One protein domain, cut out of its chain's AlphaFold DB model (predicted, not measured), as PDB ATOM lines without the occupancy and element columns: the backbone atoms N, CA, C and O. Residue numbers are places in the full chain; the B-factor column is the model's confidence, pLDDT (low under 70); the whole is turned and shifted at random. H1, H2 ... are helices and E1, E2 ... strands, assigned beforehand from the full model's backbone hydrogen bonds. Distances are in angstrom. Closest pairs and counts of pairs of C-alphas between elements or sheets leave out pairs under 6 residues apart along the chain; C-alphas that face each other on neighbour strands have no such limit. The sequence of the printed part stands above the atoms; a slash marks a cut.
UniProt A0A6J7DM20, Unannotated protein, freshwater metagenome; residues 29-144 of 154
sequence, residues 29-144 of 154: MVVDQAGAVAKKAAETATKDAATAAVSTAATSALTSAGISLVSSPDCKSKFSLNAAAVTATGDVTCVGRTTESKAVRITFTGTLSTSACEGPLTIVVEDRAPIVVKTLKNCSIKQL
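This is residues 29 to 144 of the 154 residues of the protein "Unannotated protein" of freshwater metagenome (UniProt A0A6J7DM20). One long helix, H1, packs on one face of a curved, twisted sheet of five strands, with no named helix on the other face. The first ten residues of the helix, 29 to 38, stick out beyond the sheet as a free arm, and this arm adds to the length of the whole. The printed part has 116 residues, with one named helix and then five named strands, H1 E1 E2 E3 E4 E5; the sheet has this same order of strands, E1 to E5, and is antiparallel throughout. The class is mixed, helices and strands, in two layers. The whole is only just compact, close to loose, with a radius of gyration of the C-alphas of 15.7 A and spans of 55 by 23 by 19 A.

Begin with H1, residues 29 to 64, in whose backbone every O i to N i+4 pair is within hydrogen-bond range. Its residues 39 to 62 come within 10 A of the sheet, and H1 is on it. The first strand, E1, residues 74 to 82, comes closest to H1 at the C-alphas of Glu 43 and Leu 81, 6.0 A apart. E2, residues 87 to 97, forms a hairpin with E1; look at N 76 and O 93, 2.8 A apart. E2 bends by 54 degrees at residue 90, and its closest C-alphas to H1 are those of Val 92 and Thr 51, 6.7 A. E3, residues 103 to 113, makes a hairpin with E2, with N 92 and O 108 at 2.9 A, and bends by 59 degrees at residue 110. E4, residues 117 to 125, makes a hairpin with E3, with N 107 and O 122 at 2.8 A. E5, residues 131 to 136, makes a hairpin with E4, with N 121 and O 133 at 2.8 A. The five strands are a meander, each the antiparallel neighbour of the one before; E1 and E5 are the edge strands, and they are apart.

Find C-alpha 29 at (115.998, 38.818, 41.633); from there H1 runs 52.2 A to C-alpha 64 at (79.491, 61.846, 70.953). E1 is 25.3 A long, E2 31.1 A, E3 30.0 A and E4 22.6 A. E5 covers 13.3 A and ends at C-alpha 136, (93.886, 58.096, 70.189).

The two C-alphas farthest apart are those of Met 29 and Asp 127, 55.9 A. Without residues 29 to 38 the body spans 44 by 23 by 19 A. The printed part has no cut and no long link. The mean pLDDT of the printed part is 73.4; look for values under 70 at residues 29 to 50, 83 to 85, 114 to 116 and 135 to 144.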
ATOM      1  N   MET A  29     117.016  37.956  42.249       46.47
ATOM      2  CA  MET A  29     115.998  38.818  41.633       46.47
ATOM      3  C   MET A  29     114.566  38.460  42.060       46.47
ATOM      4  O   MET A  29     113.763  39.365  42.280       46.47
ATOM      5  N   VAL A  30     114.233  37.170  42.221       49.28
ATOM      6  CA  VAL A  30     112.913  36.771  42.747       49.28
ATOM      7  C   VAL A  30     112.775  37.004  44.251       49.28
ATOM      8  O   VAL A  30     111.669  37.309  44.692       49.28
ATOM      9  N   VAL A  31     113.856  36.940  45.043       52.09
ATOM     10  CA  VAL A  31     113.790  37.270  46.483       52.09
ATOM     11  C   VAL A  31     113.604  38.778  46.696       52.09
ATOM     12  O   VAL A  31     112.765  39.178  47.502       52.09
ATOM     13  N   ASP A  32     114.301  39.622  45.932       54.72
ATOM     14  CA  ASP A  32     114.139  41.083  45.973       54.72
ATOM     15  C   ASP A  32     112.749  41.525  45.484       54.72
ATOM     16  O   ASP A  32     112.105  42.380  46.100       54.72
ATOM     17  N   GLN A  33     112.225  40.901  44.420       54.28
ATOM     18  CA  GLN A  33     110.858  41.155  43.953       54.28
ATOM     19  C   GLN A  33     109.808  40.677  44.963       54.28
ATOM     20  O   GLN A  33     108.855  41.407  45.236       54.28
ATOM     21  N   ALA A  34     109.990  39.501  45.573       54.12
ATOM     22  CA  ALA A  34     109.108  39.017  46.634       54.12
ATOM     23  C   ALA A  34     109.137  39.943  47.863       54.12
ATOM     24  O   ALA A  34     108.087  40.243  48.431       54.12
ATOM     25  N   GLY A  35     110.313  40.468  48.223       53.50
ATOM     26  CA  GLY A  35     110.473  41.462  49.283       53.50
ATOM     27  C   GLY A  35     109.746  42.775  48.980       53.50
ATOM     28  O   GLY A  35     109.045  43.311  49.840       53.50
ATOM     29  N   ALA A  36     109.834  43.272  47.743       60.19
ATOM     30  CA  ALA A  36     109.131  44.481  47.315       60.19
ATOM     31  C   ALA A  36     107.601  44.304  47.309       60.19
ATOM     32  O   ALA A  36     106.874  45.208  47.730       60.19
ATOM     33  N   VAL A  37     107.100  43.139  46.884       58.78
ATOM     34  CA  VAL A  37     105.663  42.817  46.907       58.78
ATOM     35  C   VAL A  37     105.160  42.675  48.346       58.78
ATOM     36  O   VAL A  37     104.127  43.252  48.679       58.78
ATOM     37  N   ALA A  38     105.906  41.994  49.220       59.97
ATOM     38  CA  ALA A  38     105.569  41.867  50.637       59.97
ATOM     39  C   ALA A  38     105.546  43.230  51.346       59.97
ATOM     40  O   ALA A  38     104.610  43.528  52.088       59.97
ATOM     41  N   LYS A  39     106.525  44.100  51.061       62.66
ATOM     42  CA  LYS A  39     106.555  45.473  51.576       62.66
ATOM     43  C   LYS A  39     105.333  46.267  51.116       62.66
ATOM     44  O   LYS A  39     104.664  46.880  51.941       62.66
ATOM     45  N   LYS A  40     105.002  46.220  49.824       63.34
ATOM     46  CA  LYS A  40     103.859  46.953  49.261       63.34
ATOM     47  C   LYS A  40     102.517  46.434  49.791       63.34
ATOM     48  O   LYS A  40     101.600  47.223  50.025       63.34
ATOM     49  N   ALA A  41     102.405  45.127  50.023       62.12
ATOM     50  CA  ALA A  41     101.243  44.516  50.665       62.12
ATOM     51  C   ALA A  41     101.109  44.961  52.130       62.12
ATOM     52  O   ALA A  41     100.027  45.373  52.540       62.12
ATOM     53  N   ALA A  42     102.207  44.971  52.894       63.97
ATOM     54  CA  ALA A  42     102.221  45.468  54.269       63.97
ATOM     55  C   ALA A  42     101.889  46.970  54.348       63.97
ATOM     56  O   ALA A  42     101.122  47.388  55.213       63.97
ATOM     57  N   GLU A  43     102.406  47.782  53.425       65.62
ATOM     58  CA  GLU A  43     102.075  49.207  53.308       65.62
ATOM     59  C   GLU A  43     100.588  49.428  53.012       65.62
ATOM     60  O   GLU A  43      99.975  50.317  53.597       65.62
ATOM     61  N   THR A  44     100.004  48.622  52.123       65.44
ATOM     62  CA  THR A  44      98.580  48.715  51.767       65.44
ATOM     63  C   THR A  44      97.704  48.295  52.946       65.44
ATOM     64  O   THR A  44      96.873  49.081  53.388       65.44
ATOM     65  N   ALA A  45      97.984  47.139  53.554       65.44
ATOM     66  CA  ALA A  45      97.264  46.663  54.734       65.44
ATOM     67  C   ALA A  45      97.357  47.649  55.913       65.44
ATOM     68  O   ALA A  45      96.376  47.874  56.614       65.44
ATOM     69  N   THR A  46      98.514  48.293  56.105       66.12
ATOM     70  CA  THR A  46      98.692  49.325  57.140       66.12
ATOM     71  C   THR A  46      97.884  50.587  56.832       66.12
ATOM     72  O   THR A  46      97.328  51.190  57.747       66.12
ATOM     73  N   LYS A  47      97.778  50.991  55.558       68.12
ATOM     74  CA  LYS A  47      96.951  52.134  55.138       68.12
ATOM     75  C   LYS A  47      95.462  51.870  55.337       68.12
ATOM     76  O   LYS A  47      94.775  52.730  55.887       68.12
ATOM     77  N   ASP A  48      94.978  50.692  54.952       69.06
ATOM     78  CA  ASP A  48      93.581  50.297  55.158       69.06
ATOM     79  C   ASP A  48      93.245  50.210  56.650       69.06
ATOM     80  O   ASP A  48      92.261  50.793  57.110       69.06
ATOM     81  N   ALA A  49      94.126  49.579  57.431       68.00
ATOM     82  CA  ALA A  49      94.035  49.501  58.883       68.00
ATOM     83  C   ALA A  49      93.918  50.888  59.530       68.00
ATOM     84  O   ALA A  49      92.993  51.170  60.295       68.00
ATOM     85  N   ALA A  50      94.854  51.772  59.200       66.62
ATOM     86  CA  ALA A  50      94.885  53.129  59.712       66.62
ATOM     87  C   ALA A  50      93.614  53.906  59.372       66.62
ATOM     88  O   ALA A  50      93.042  54.588  60.223       66.62
ATOM     89  N   THR A  51      93.168  53.781  58.125       72.19
ATOM     90  CA  THR A  51      91.966  54.445  57.631       72.19
ATOM     91  C   THR A  51      90.736  53.971  58.397       72.19
ATOM     92  O   THR A  51      89.956  54.798  58.866       72.19
ATOM     93  N   ALA A  52      90.595  52.662  58.612       72.88
ATOM     94  CA  ALA A  52      89.495  52.090  59.381       72.88
ATOM     95  C   ALA A  52      89.513  52.536  60.853       72.88
ATOM     96  O   ALA A  52      88.474  52.924  61.396       72.88
ATOM     97  N   ALA A  53      90.686  52.542  61.496       70.94
ATOM     98  CA  ALA A  53      90.834  52.982  62.882       70.94
ATOM     99  C   ALA A  53      90.468  54.466  63.051       70.94
ATOM    100  O   ALA A  53      89.674  54.817  63.927       70.94
ATOM    101  N   VAL A  54      90.989  55.335  62.176       71.12
ATOM    102  CA  VAL A  54      90.680  56.772  62.187       71.12
ATOM    103  C   VAL A  54      89.205  57.012  61.871       71.12
ATOM    104  O   VAL A  54      88.568  57.794  62.568       71.12
ATOM    105  N   SER A  55      88.629  56.310  60.892       73.56
ATOM    106  CA  SER A  55      87.205  56.427  60.557       73.56
ATOM    107  C   SER A  55      86.302  56.001  61.718       73.56
ATOM    108  O   SER A  55      85.282  56.642  61.975       73.56
ATOM    109  N   THR A  56      86.682  54.954  62.452       75.88
ATOM    110  CA  THR A  56      85.942  54.488  63.633       75.88
ATOM    111  C   THR A  56      86.030  55.514  64.761       75.88
ATOM    112  O   THR A  56      85.007  55.926  65.303       75.88
ATOM    113  N   ALA A  57      87.237  55.997  65.072       71.69
ATOM    114  CA  ALA A  57      87.442  57.027  66.087       71.69
ATOM    115  C   ALA A  57      86.702  58.330  65.744       71.69
ATOM    116  O   ALA A  57      86.081  58.940  66.614       71.69
ATOM    117  N   ALA A  58      86.724  58.730  64.472       71.44
ATOM    118  CA  ALA A  58      86.024  59.906  63.980       71.44
ATOM    119  C   ALA A  58      84.506  59.754  64.096       71.44
ATOM    120  O   ALA A  58      83.848  60.665  64.587       71.44
ATOM    121  N   THR A  59      83.960  58.598  63.710       74.00
ATOM    122  CA  THR A  59      82.531  58.296  63.875       74.00
ATOM    123  C   THR A  59      82.131  58.368  65.346       74.00
ATOM    124  O   THR A  59      81.177  59.059  65.677       74.00
ATOM    125  N   SER A  60      82.895  57.753  66.251       74.75
ATOM    126  CA  SER A  60      82.614  57.816  67.692       74.75
ATOM    127  C   SER A  60      82.661  59.242  68.248       74.75
ATOM    128  O   SER A  60      81.810  59.618  69.057       74.75
ATOM    129  N   ALA A  61      83.625  60.056  67.808       71.75
ATOM    130  CA  ALA A  61      83.743  61.451  68.220       71.75
ATOM    131  C   ALA A  61      82.587  62.312  67.678       71.75
ATOM    132  O   ALA A  61      82.035  63.128  68.414       71.75
ATOM    133  N   LEU A  62      82.181  62.095  66.424       75.00
ATOM    134  CA  LEU A  62      81.033  62.764  65.809       75.00
ATOM    135  C   LEU A  62      79.721  62.383  66.500       75.00
ATOM    136  O   LEU A  62      78.957  63.271  66.869       75.00
ATOM    137  N   THR A  63      79.499  61.093  66.766       78.31
ATOM    138  CA  THR A  63      78.323  60.606  67.499       78.31
ATOM    139  C   THR A  63      78.269  61.184  68.911       78.31
ATOM    140  O   THR A  63      77.221  61.666  69.335       78.31
ATOM    141  N   SER A  64      79.403  61.226  69.620       75.81
ATOM    142  CA  SER A  64      79.491  61.846  70.953       75.81
ATOM    143  C   SER A  64      79.201  63.352  70.920       75.81
ATOM    144  O   SER A  64      78.698  63.904  71.893       75.81
ATOM    145  N   ALA A  65      79.486  64.018  69.798       71.12
ATOM    146  CA  ALA A  65      79.163  65.424  69.564       71.12
ATOM    147  C   ALA A  65      77.735  65.649  69.018       71.12
ATOM    148  O   ALA A  65      77.371  66.789  68.712       71.12
ATOM    149  N   GLY A  66      76.929  64.590  68.867       78.25
ATOM    150  CA  GLY A  66      75.573  64.654  68.317       78.25
ATOM    151  C   GLY A  66      75.521  64.950  66.813       78.25
ATOM    152  O   GLY A  66      74.520  65.466  66.324       78.25
ATOM    153  N   ILE A  67      76.598  64.674  66.075       80.69
ATOM    154  CA  ILE A  67      76.720  64.963  64.643       80.69
ATOM    155  C   ILE A  67      76.515  63.670  63.852       80.69
ATOM    156  O   ILE A  67      77.315  62.742  63.944       80.69
ATOM    157  N   SER A  68      75.456  63.629  63.042       80.62
ATOM    158  CA  SER A  68      75.162  62.500  62.152       80.62
ATOM    159  C   SER A  68      75.684  62.758  60.741       80.62
ATOM    160  O   SER A  68      75.497  63.841  60.186       80.62
ATOM    161  N   LEU A  69      76.327  61.754  60.145       78.69
ATOM    162  CA  LEU A  69      76.793  61.787  58.758       78.69
ATOM    163  C   LEU A  69      75.719  61.228  57.815       78.69
ATOM    164  O   LEU A  69      75.037  60.268  58.156       78.69
ATOM    165  N   VAL A  70      75.590  61.803  56.615       83.50
ATOM    166  CA  VAL A  70      74.700  61.276  55.552       83.50
ATOM    167  C   VAL A  70      75.201  59.931  55.041       83.50
ATOM    168  O   VAL A  70      74.423  59.062  54.664       83.50
ATOM    169  N   SER A  71      76.521  59.788  54.971       77.25
ATOM    170  CA  SER A  71      77.207  58.623  54.428       77.25
ATOM    171  C   SER A  71      78.589  58.498  55.059       77.25
ATOM    172  O   SER A  71      79.090  59.452  55.668       77.25
ATOM    173  N   SER A  72      79.201  57.323  54.912       72.69
ATOM    174  CA  SER A  72      80.589  57.106  55.316       72.69
ATOM    175  C   SER A  72      81.502  58.152  54.663       72.69
ATOM    176  O   SER A  72      81.377  58.395  53.462       72.69
ATOM    177  N   PRO A  73      82.405  58.789  55.426       74.06
ATOM    178  CA  PRO A  73      83.271  59.827  54.889       74.06
ATOM    179  C   PRO A  73      84.317  59.223  53.939       74.06
ATOM    180  O   PRO A  73      84.858  58.149  54.194       74.06
ATOM    181  N   ASP A  74      84.622  59.929  52.849       82.94
ATOM    182  CA  ASP A  74      85.669  59.557  51.896       82.94
ATOM    183  C   ASP A  74      87.035  59.834  52.525       82.94
ATOM    184  O   ASP A  74      87.420  60.989  52.732       82.94
ATOM    185  N   CYS A  75      87.747  58.769  52.885       80.50
ATOM    186  CA  CYS A  75      89.034  58.855  53.557       80.50
ATOM    187  C   CYS A  75      90.195  58.626  52.591       80.50
ATOM    188  O   CYS A  75      90.255  57.633  51.871       80.50
ATOM    189  N   LYS A  76      91.181  59.522  52.650       83.38
ATOM    190  CA  LYS A  76      92.468  59.387  51.972       83.38
ATOM    191  C   LYS A  76      93.580  59.350  53.002       83.38
ATOM    192  O   LYS A  76      93.755  60.297  53.764       83.38
ATOM    193  N   SER A  77      94.350  58.269  52.990       80.56
ATOM    194  CA  SER A  77      95.508  58.092  53.861       80.56
ATOM    195  C   SER A  77      96.819  58.228  53.096       80.56
ATOM    196  O   SER A  77      96.986  57.642  52.022       80.56
ATOM    197  N   LYS A  78      97.782  58.924  53.688       82.75
ATOM    198  CA  LYS A  78      99.164  59.034  53.228       82.75
ATOM    199  C   LYS A  78     100.101  58.597  54.345       82.75
ATOM    200  O   LYS A  78     100.718  59.420  55.008       82.75
ATOM    201  N   PHE A  79     100.218  57.284  54.536       74.81
ATOM    202  CA  PHE A  79     101.195  56.710  55.460       74.81
ATOM    203  C   PHE A  79     102.438  56.205  54.749       74.81
ATOM    204  O   PHE A  79     102.352  55.565  53.696       74.81
ATOM    205  N   SER A  80     103.576  56.464  55.384       78.25
ATOM    206  CA  SER A  80     104.865  55.870  55.058       78.25
ATOM    207  C   SER A  80     105.213  54.848  56.133       78.25
ATOM    208  O   SER A  80     105.282  55.189  57.315       78.25
ATOM    209  N   LEU A  81     105.403  53.593  55.727       72.56
ATOM    210  CA  LEU A  81     105.772  52.513  56.634       72.56
ATOM    211  C   LEU A  81     107.274  52.574  56.932       72.56
ATOM    212  O   LEU A  81     108.104  52.523  56.024       72.56
ATOM    213  N   ASN A  82     107.623  52.608  58.211       75.62
ATOM    214  CA  ASN A  82     108.968  52.365  58.697       75.62
ATOM    215  C   ASN A  82     109.072  50.909  59.170       75.62
ATOM    216  O   ASN A  82     108.747  50.576  60.309       75.62
ATOM    217  N   ALA A  83     109.540  50.035  58.274       66.00
ATOM    218  CA  ALA A  83     109.668  48.604  58.547       66.00
ATOM    219  C   ALA A  83     110.661  48.283  59.681       66.00
ATOM    220  O   ALA A  83     110.483  47.280  60.364       66.00
ATOM    221  N   ALA A  84     111.670  49.131  59.913       69.69
ATOM    222  CA  ALA A  84     112.657  48.914  60.973       69.69
ATOM    223  C   ALA A  84     112.065  49.133  62.373       69.69
ATOM    224  O   ALA A  84     112.425  48.430  63.312       69.69
ATOM    225  N   ALA A  85     111.146  50.091  62.504       63.97
ATOM    226  CA  ALA A  85     110.490  50.420  63.768       63.97
ATOM    227  C   ALA A  85     109.083  49.809  63.906       63.97
ATOM    228  O   ALA A  85     108.469  49.930  64.962       63.97
ATOM    229  N   VAL A  86     108.560  49.166  62.854       70.44
ATOM    230  CA  VAL A  86     107.168  48.680  62.777       70.44
ATOM    231  C   VAL A  86     106.168  49.804  63.088       70.44
ATOM    232  O   VAL A  86     105.157  49.625  63.770       70.44
ATOM    233  N   THR A  87     106.474  50.999  62.585       74.44
ATOM    234  CA  THR A  87     105.640  52.194  62.727       74.44
ATOM    235  C   THR A  87     105.234  52.720  61.360       74.44
ATOM    236  O   THR A  87     105.889  52.461  60.351       74.44
ATOM    237  N   ALA A  88     104.133  53.457  61.304       75.31
ATOM    238  CA  ALA A  88     103.686  54.150  60.108       75.31
ATOM    239  C   ALA A  88     103.396  55.608  60.447       75.31
ATOM    240  O   ALA A  88     102.538  55.894  61.273       75.31
ATOM    241  N   THR A  89     104.094  56.537  59.804       83.38
ATOM    242  CA  THR A  89     103.906  57.975  60.036       83.38
ATOM    243  C   THR A  89     103.252  58.604  58.822       83.38
ATOM    244  O   THR A  89     103.566  58.252  57.680       83.38
ATOM    245  N   GLY A  90     102.308  59.508  59.059       84.25
ATOM    246  CA  GLY A  90     101.569  60.138  57.982       84.25
ATOM    247  C   GLY A  90     100.306  60.845  58.431       84.25
ATOM    248  O   GLY A  90     100.119  61.166  59.607       84.25
ATOM    249  N   ASP A  91      99.434  61.071  57.459       86.00
ATOM    250  CA  ASP A  91      98.153  61.723  57.660       86.00
ATOM    251  C   ASP A  91      96.993  60.922  57.060       86.00
ATOM    252  O   ASP A  91      97.136  60.217  56.060       86.00
ATOM    253  N   VAL A  92      95.824  61.035  57.688       83.06
ATOM    254  CA  VAL A  92      94.538  60.630  57.110       83.06
ATOM    255  C   VAL A  92      93.666  61.855  57.044       83.06
ATOM    256  O   VAL A  92      93.445  62.514  58.055       83.06
ATOM    257  N   THR A  93      93.125  62.124  55.867       86.25
ATOM    258  CA  THR A  93      92.084  63.126  55.691       86.25
ATOM    259  C   THR A  93      90.813  62.432  55.239       86.25
ATOM    260  O   THR A  93      90.788  61.852  54.157       86.25
ATOM    261  N   CYS A  94      89.756  62.516  56.040       84.44
ATOM    262  CA  CYS A  94      88.420  62.087  55.664       84.44
ATOM    263  C   CYS A  94      87.527  63.297  55.407       84.44
ATOM    264  O   CYS A  94      87.521  64.253  56.185       84.44
ATOM    265  N   VAL A  95      86.762  63.259  54.322       88.00
ATOM    266  CA  VAL A  95      85.786  64.291  53.976       88.00
ATOM    267  C   VAL A  95      84.398  63.681  53.881       88.00
ATOM    268  O   VAL A  95      84.205  62.626  53.291       88.00
ATOM    269  N   GLY A  96      83.419  64.337  54.480       86.12
ATOM    270  CA  GLY A  96      82.046  63.857  54.510       86.12
ATOM    271  C   GLY A  96      81.057  65.003  54.582       86.12
ATOM    272  O   GLY A  96      81.421  66.182  54.533       86.12
ATOM    273  N   ARG A  97      79.782  64.645  54.707       85.94
ATOM    274  CA  ARG A  97      78.692  65.605  54.853       85.94
ATOM    275  C   ARG A  97      77.753  65.156  55.969       85.94
ATOM    276  O   ARG A  97      77.423  63.971  56.049       85.94
ATOM    277  N   THR A  98      77.347  66.084  56.831       85.50
ATOM    278  CA  THR A  98      76.343  65.817  57.871       85.50
ATOM    279  C   THR A  98      74.944  65.744  57.275       85.50
ATOM    280  O   THR A  98      74.705  66.250  56.177       85.50
ATOM    281  N   THR A  99      74.001  65.151  58.007       85.50
ATOM    282  CA  THR A  99      72.569  65.134  57.647       85.50
ATOM    283  C   THR A  99      71.981  66.537  57.486       85.50
ATOM    284  O   THR A  99      71.033  66.727  56.733       85.50
ATOM    285  N   GLU A 100      72.595  67.536  58.117       85.00
ATOM    286  CA  GLU A 100      72.281  68.965  57.991       85.00
ATOM    287  C   GLU A 100      72.941  69.616  56.754       85.00
ATOM    288  O   GLU A 100      72.989  70.836  56.631       85.00
ATOM    289  N   SER A 101      73.485  68.813  55.833       84.81
ATOM    290  CA  SER A 101      74.235  69.237  54.641       84.81
ATOM    291  C   SER A 101      75.542  69.997  54.909       84.81
ATOM    292  O   SER A 101      76.108  70.583  53.984       84.81
ATOM    293  N   LYS A 102      76.083  69.927  56.132       86.25
ATOM    294  CA  LYS A 102      77.331  70.602  56.517       86.25
ATOM    295  C   LYS A 102      78.557  69.807  56.101       86.25
ATOM    296  O   LYS A 102      78.586  68.584  56.247       86.25
ATOM    297  N   ALA A 103      79.577  70.491  55.588       86.62
ATOM    298  CA  ALA A 103      80.844  69.851  55.256       86.62
ATOM    299  C   ALA A 103      81.567  69.396  56.532       86.62
ATOM    300  O   ALA A 103      81.692  70.157  57.492       86.62
ATOM    301  N   VAL A 104      82.062  68.159  56.527       86.50
ATOM    302  CA  VAL A 104      82.891  67.595  57.596       86.50
ATOM    303  C   VAL A 104      84.257  67.269  57.026       86.50
ATOM    304  O   VAL A 104      84.370  66.582  56.012       86.50
ATOM    305  N   ARG A 105      85.302  67.735  57.701       88.50
ATOM    306  CA  ARG A 105      86.685  67.366  57.431       88.50
ATOM    307  C   ARG A 105      87.304  66.827  58.705       88.50
ATOM    308  O   ARG A 105      87.377  67.524  59.709       88.50
ATOM    309  N   ILE A 106      87.775  65.596  58.643       86.38
ATOM    310  CA  ILE A 106      88.516  64.955  59.719       86.38
ATOM    311  C   ILE A 106      89.952  64.806  59.245       86.38
ATOM    312  O   ILE A 106      90.191  64.231  58.187       86.38
ATOM    313  N   THR A 107      90.901  65.295  60.027       86.88
ATOM    314  CA  THR A 107      92.325  65.161  59.747       86.88
ATOM    315  C   THR A 107      93.005  64.527  60.947       86.88
ATOM    316  O   THR A 107      92.979  65.078  62.045       86.88
ATOM    317  N   PHE A 108      93.626  63.377  60.735       85.06
ATOM    318  CA  PHE A 108      94.586  62.799  61.662       85.06
ATOM    319  C   PHE A 108      95.987  63.028  61.112       85.06
ATOM    320  O   PHE A 108      96.235  62.769  59.936       85.06
ATOM    321  N   THR A 109      96.907  63.484  61.949       86.88
ATOM    322  CA  THR A 109      98.325  63.584  61.595       86.88
ATOM    323  C   THR A 109      99.129  63.001  62.731       86.88
ATOM    324  O   THR A 109      99.003  63.459  63.863       86.88
ATOM    325  N   GLY A 110      99.937  61.987  62.448       85.75
ATOM    326  CA  GLY A 110     100.619  61.291  63.520       85.75
ATOM    327  C   GLY A 110     101.402  60.061  63.105       85.75
ATOM    328  O   GLY A 110     101.579  59.751  61.925       85.75
ATOM    329  N   THR A 111     101.852  59.356  64.131       82.44
ATOM    330  CA  THR A 111     102.524  58.071  64.026       82.44
ATOM    331  C   THR A 111     101.610  56.994  64.578       82.44
ATOM    332  O   THR A 111     101.120  57.064  65.703       82.44
ATOM    333  N   LEU A 112     101.382  55.984  63.758       75.88
ATOM    334  CA  LEU A 112     100.714  54.758  64.118       75.88
ATOM    335  C   LEU A 112     101.785  53.745  64.504       75.88
ATOM    336  O   LEU A 112     102.733  53.501  63.754       75.88
ATOM    337  N   SER A 113     101.583  53.106  65.639       71.50
ATOM    338  CA  SER A 113     102.402  52.004  66.118       71.50
ATOM    339  C   SER A 113     101.494  50.828  66.448       71.50
ATOM    340  O   SER A 113     100.281  50.968  66.614       71.50
ATOM    341  N   THR A 114     102.063  49.640  66.620       66.19
ATOM    342  CA  THR A 114     101.291  48.458  67.044       66.19
ATOM    343  C   THR A 114     100.591  48.629  68.397       66.19
ATOM    344  O   THR A 114      99.696  47.845  68.709       66.19
ATOM    345  N   SER A 115     101.002  49.626  69.183       63.50
ATOM    346  CA  SER A 115     100.586  49.847  70.572       63.50
ATOM    347  C   SER A 115      99.774  51.131  70.787       63.50
ATOM    348  O   SER A 115      99.092  51.238  71.801       63.50
ATOM    349  N   ALA A 116      99.873  52.117  69.889       66.06
ATOM    350  CA  ALA A 116      99.229  53.423  70.038       66.06
ATOM    351  C   ALA A 116      99.208  54.198  68.712       66.06
ATOM    352  O   ALA A 116     100.086  54.003  67.870       66.06
ATOM    353  N   CYS A 117      98.265  55.137  68.580       73.94
ATOM    354  CA  CYS A 117      98.330  56.197  67.575       73.94
ATOM    355  C   CYS A 117      98.607  57.530  68.258       73.94
ATOM    356  O   CYS A 117      97.769  58.082  68.978       73.94
ATOM    357  N   GLU A 118      99.806  58.036  68.020       80.38
ATOM    358  CA  GLU A 118     100.280  59.302  68.547       80.38
ATOM    359  C   GLU A 118     100.041  60.393  67.517       80.38
ATOM    360  O   GLU A 118     100.609  60.368  66.428       80.38
ATOM    361  N   GLY A 119      99.198  61.361  67.858       77.62
ATOM    362  CA  GLY A 119      98.933  62.498  66.993       77.62
ATOM    363  C   GLY A 119      97.550  63.099  67.216       77.62
ATOM    364  O   GLY A 119      96.644  62.411  67.702       77.62
ATOM    365  N   PRO A 120      97.369  64.386  66.879       83.75
ATOM    366  CA  PRO A 120      96.067  65.020  66.940       83.75
ATOM    367  C   PRO A 120      95.124  64.479  65.857       83.75
ATOM    368  O   PRO A 120      95.448  64.451  64.668       83.75
ATOM    369  N   LEU A 121      93.911  64.128  66.277       81.44
ATOM    370  CA  LEU A 121      92.736  64.009  65.422       81.44
ATOM    371  C   LEU A 121      91.949  65.317  65.513       81.44
ATOM    372  O   LEU A 121      91.458  65.681  66.579       81.44
ATOM    373  N   THR A 122      91.825  66.017  64.396       85.75
ATOM    374  CA  THR A 122      91.063  67.262  64.277       85.75
ATOM    375  C   THR A 122      89.817  67.006  63.450       85.75
ATOM    376  O   THR A 122      89.904  66.473  62.349       85.75
ATOM    377  N   ILE A 123      88.658  67.401  63.959       85.31
ATOM    378  CA  ILE A 123      87.373  67.301  63.272       85.31
ATOM    379  C   ILE A 123      86.837  68.717  63.109       85.31
ATOM    380  O   ILE A 123      86.561  69.407  64.086       85.31
ATOM    381  N   VAL A 124      86.702  69.146  61.862       87.94
ATOM    382  CA  VAL A 124      86.143  70.438  61.476       87.94
ATOM    383  C   VAL A 124      84.793  70.181  60.830       87.94
ATOM    384  O   VAL A 124      84.707  69.475  59.826       87.94
ATOM    385  N   VAL A 125      83.745  70.754  61.408       86.44
ATOM    386  CA  VAL A 125      82.404  70.763  60.823       86.44
ATOM    387  C   VAL A 125      82.060  72.206  60.495       86.44
ATOM    388  O   VAL A 125      82.333  73.098  61.295       86.44
ATOM    389  N   GLU A 126      81.506  72.436  59.308       85.62
ATOM    390  CA  GLU A 126      81.035  73.758  58.897       85.62
ATOM    391  C   GLU A 126      80.083  74.339  59.960       85.62
ATOM    392  O   GLU A 126      79.216  73.630  60.476       85.62
ATOM    393  N   ASP A 127      80.291  75.612  60.312       80.56
ATOM    394  CA  ASP A 127      79.563  76.340  61.365       80.56
ATOM    395  C   ASP A 127      79.692  75.777  62.795       80.56
ATOM    396  O   ASP A 127      78.889  76.105  63.670       80.56
ATOM    397  N   ARG A 128      80.709  74.954  63.088       79.12
ATOM    398  CA  ARG A 128      81.002  74.498  64.458       79.12
ATOM    399  C   ARG A 128      82.464  74.701  64.844       79.12
ATOM    400  O   ARG A 128      83.359  74.768  64.005       79.12
ATOM    401  N   ALA A 129      82.702  74.776  66.153       81.94
ATOM    402  CA  ALA A 129      84.054  74.807  66.692       81.94
ATOM    403  C   ALA A 129      84.792  73.491  66.369       81.94
ATOM    404  O   ALA A 129      84.189  72.416  66.455       81.94
ATOM    405  N   PRO A 130      86.089  73.552  66.014       82.38
ATOM    406  CA  PRO A 130      86.868  72.360  65.723       82.38
ATOM    407  C   PRO A 130      87.036  71.501  66.980       82.38
ATOM    408  O   PRO A 130      87.419  71.988  68.044       82.38
ATOM    409  N   ILE A 131      86.786  70.202  66.841       82.38
ATOM    410  CA  ILE A 131      86.988  69.215  67.902       82.38
ATOM    411  C   ILE A 131      88.392  68.640  67.726       82.38
ATOM    412  O   ILE A 131      88.709  68.093  66.670       82.38
ATOM    413  N   VAL A 132      89.241  68.753  68.750       82.31
ATOM    414  CA  VAL A 132      90.624  68.257  68.708       82.31
ATOM    415  C   VAL A 132      90.832  67.197  69.781       82.31
ATOM    416  O   VAL A 132      90.770  67.478  70.976       82.31
ATOM    417  N   VAL A 133      91.141  65.977  69.352       77.75
ATOM    418  CA  VAL A 133      91.513  64.857  70.219       77.75
ATOM    419  C   VAL A 133      93.019  64.651  70.103       77.75
ATOM    420  O   VAL A 133      93.515  64.223  69.068       77.75
ATOM    421  N   LYS A 134      93.770  64.975  71.162       72.00
ATOM    422  CA  LYS A 134      95.247  64.976  71.130       72.00
ATOM    423  C   LYS A 134      95.887  63.584  71.060       72.00
ATOM    424  O   LYS A 134      97.047  63.475  70.676       72.00
ATOM    425  N   THR A 135      95.178  62.538  71.481       64.12
ATOM    426  CA  THR A 135      95.723  61.174  71.525       64.12
ATOM    427  C   THR A 135      94.610  60.152  71.344       64.12
ATOM    428  O   THR A 135      93.616  60.182  72.070       64.12
ATOM    429  N   LEU A 136      94.797  59.216  70.412       64.56
ATOM    430  CA  LEU A 136      93.886  58.096  70.189       64.56
ATOM    431  C   LEU A 136      94.432  56.855  70.904       64.56
ATOM    432  O   LEU A 136      95.323  56.172  70.405       64.56
ATOM    433  N   LYS A 137      93.891  56.560  72.094       56.69
ATOM    434  CA  LYS A 137      94.361  55.440  72.932       56.69
ATOM    435  C   LYS A 137      94.031  54.046  72.370       56.69
ATOM    436  O   LYS A 137      94.711  53.094  72.721       56.69
ATOM    437  N   ASN A 138      93.045  53.932  71.473       56.66
ATOM    438  CA  ASN A 138      92.540  52.655  70.942       56.66
ATOM    439  C   ASN A 138      92.765  52.527  69.429       56.66
ATOM    440  O   ASN A 138      91.840  52.274  68.665       56.66
ATOM    441  N   CYS A 139      93.989  52.770  68.983       57.78
ATOM    442  CA  CYS A 139      94.344  52.735  67.570       57.78
ATOM    443  C   CYS A 139      95.562  51.813  67.414       57.78
ATOM    444  O   CYS A 139      96.681  52.205  67.113       57.78
ATOM    445  N   SER A 140      95.349  50.540  67.742       57.12
ATOM    446  CA  SER A 140      96.383  49.514  67.639       57.12
ATOM    447  C   SER A 140      96.305  48.866  66.263       57.12
ATOM    448  O   SER A 140      95.366  48.127  65.973       57.12
ATOM    449  N   ILE A 141      97.326  49.072  65.426       54.72
ATOM    450  CA  ILE A 141      97.412  48.441  64.091       54.72
ATOM    451  C   ILE A 141      97.424  46.907  64.215       54.72
ATOM    452  O   ILE A 141      96.994  46.198  63.309       54.72
ATOM    453  N   LYS A 142      97.858  46.379  65.370       48.56
ATOM    454  CA  LYS A 142      97.922  44.941  65.670       48.56
ATOM    455  C   LYS A 142      96.575  44.226  65.482       48.56
ATOM    456  O   LYS A 142      96.571  43.061  65.105       48.56
ATOM    457  N   GLN A 143      95.458  44.924  65.695       43.31
ATOM    458  CA  GLN A 143      94.108  44.384  65.493       43.31
ATOM    459  C   GLN A 143      93.699  44.280  64.013       43.31
ATOM    460  O   GLN A 143      92.723  43.612  63.700       43.31
ATOM    461  N   LEU A 144      94.422  44.951  63.112       46.00
ATOM    462  CA  LEU A 144      94.003  45.170  61.726       46.00
ATOM    463  C   LEU A 144      94.900  44.456  60.702       46.00
ATOM    464  O   LEU A 144      94.399  44.023  59.670       46.00
TER     465      LEU A 144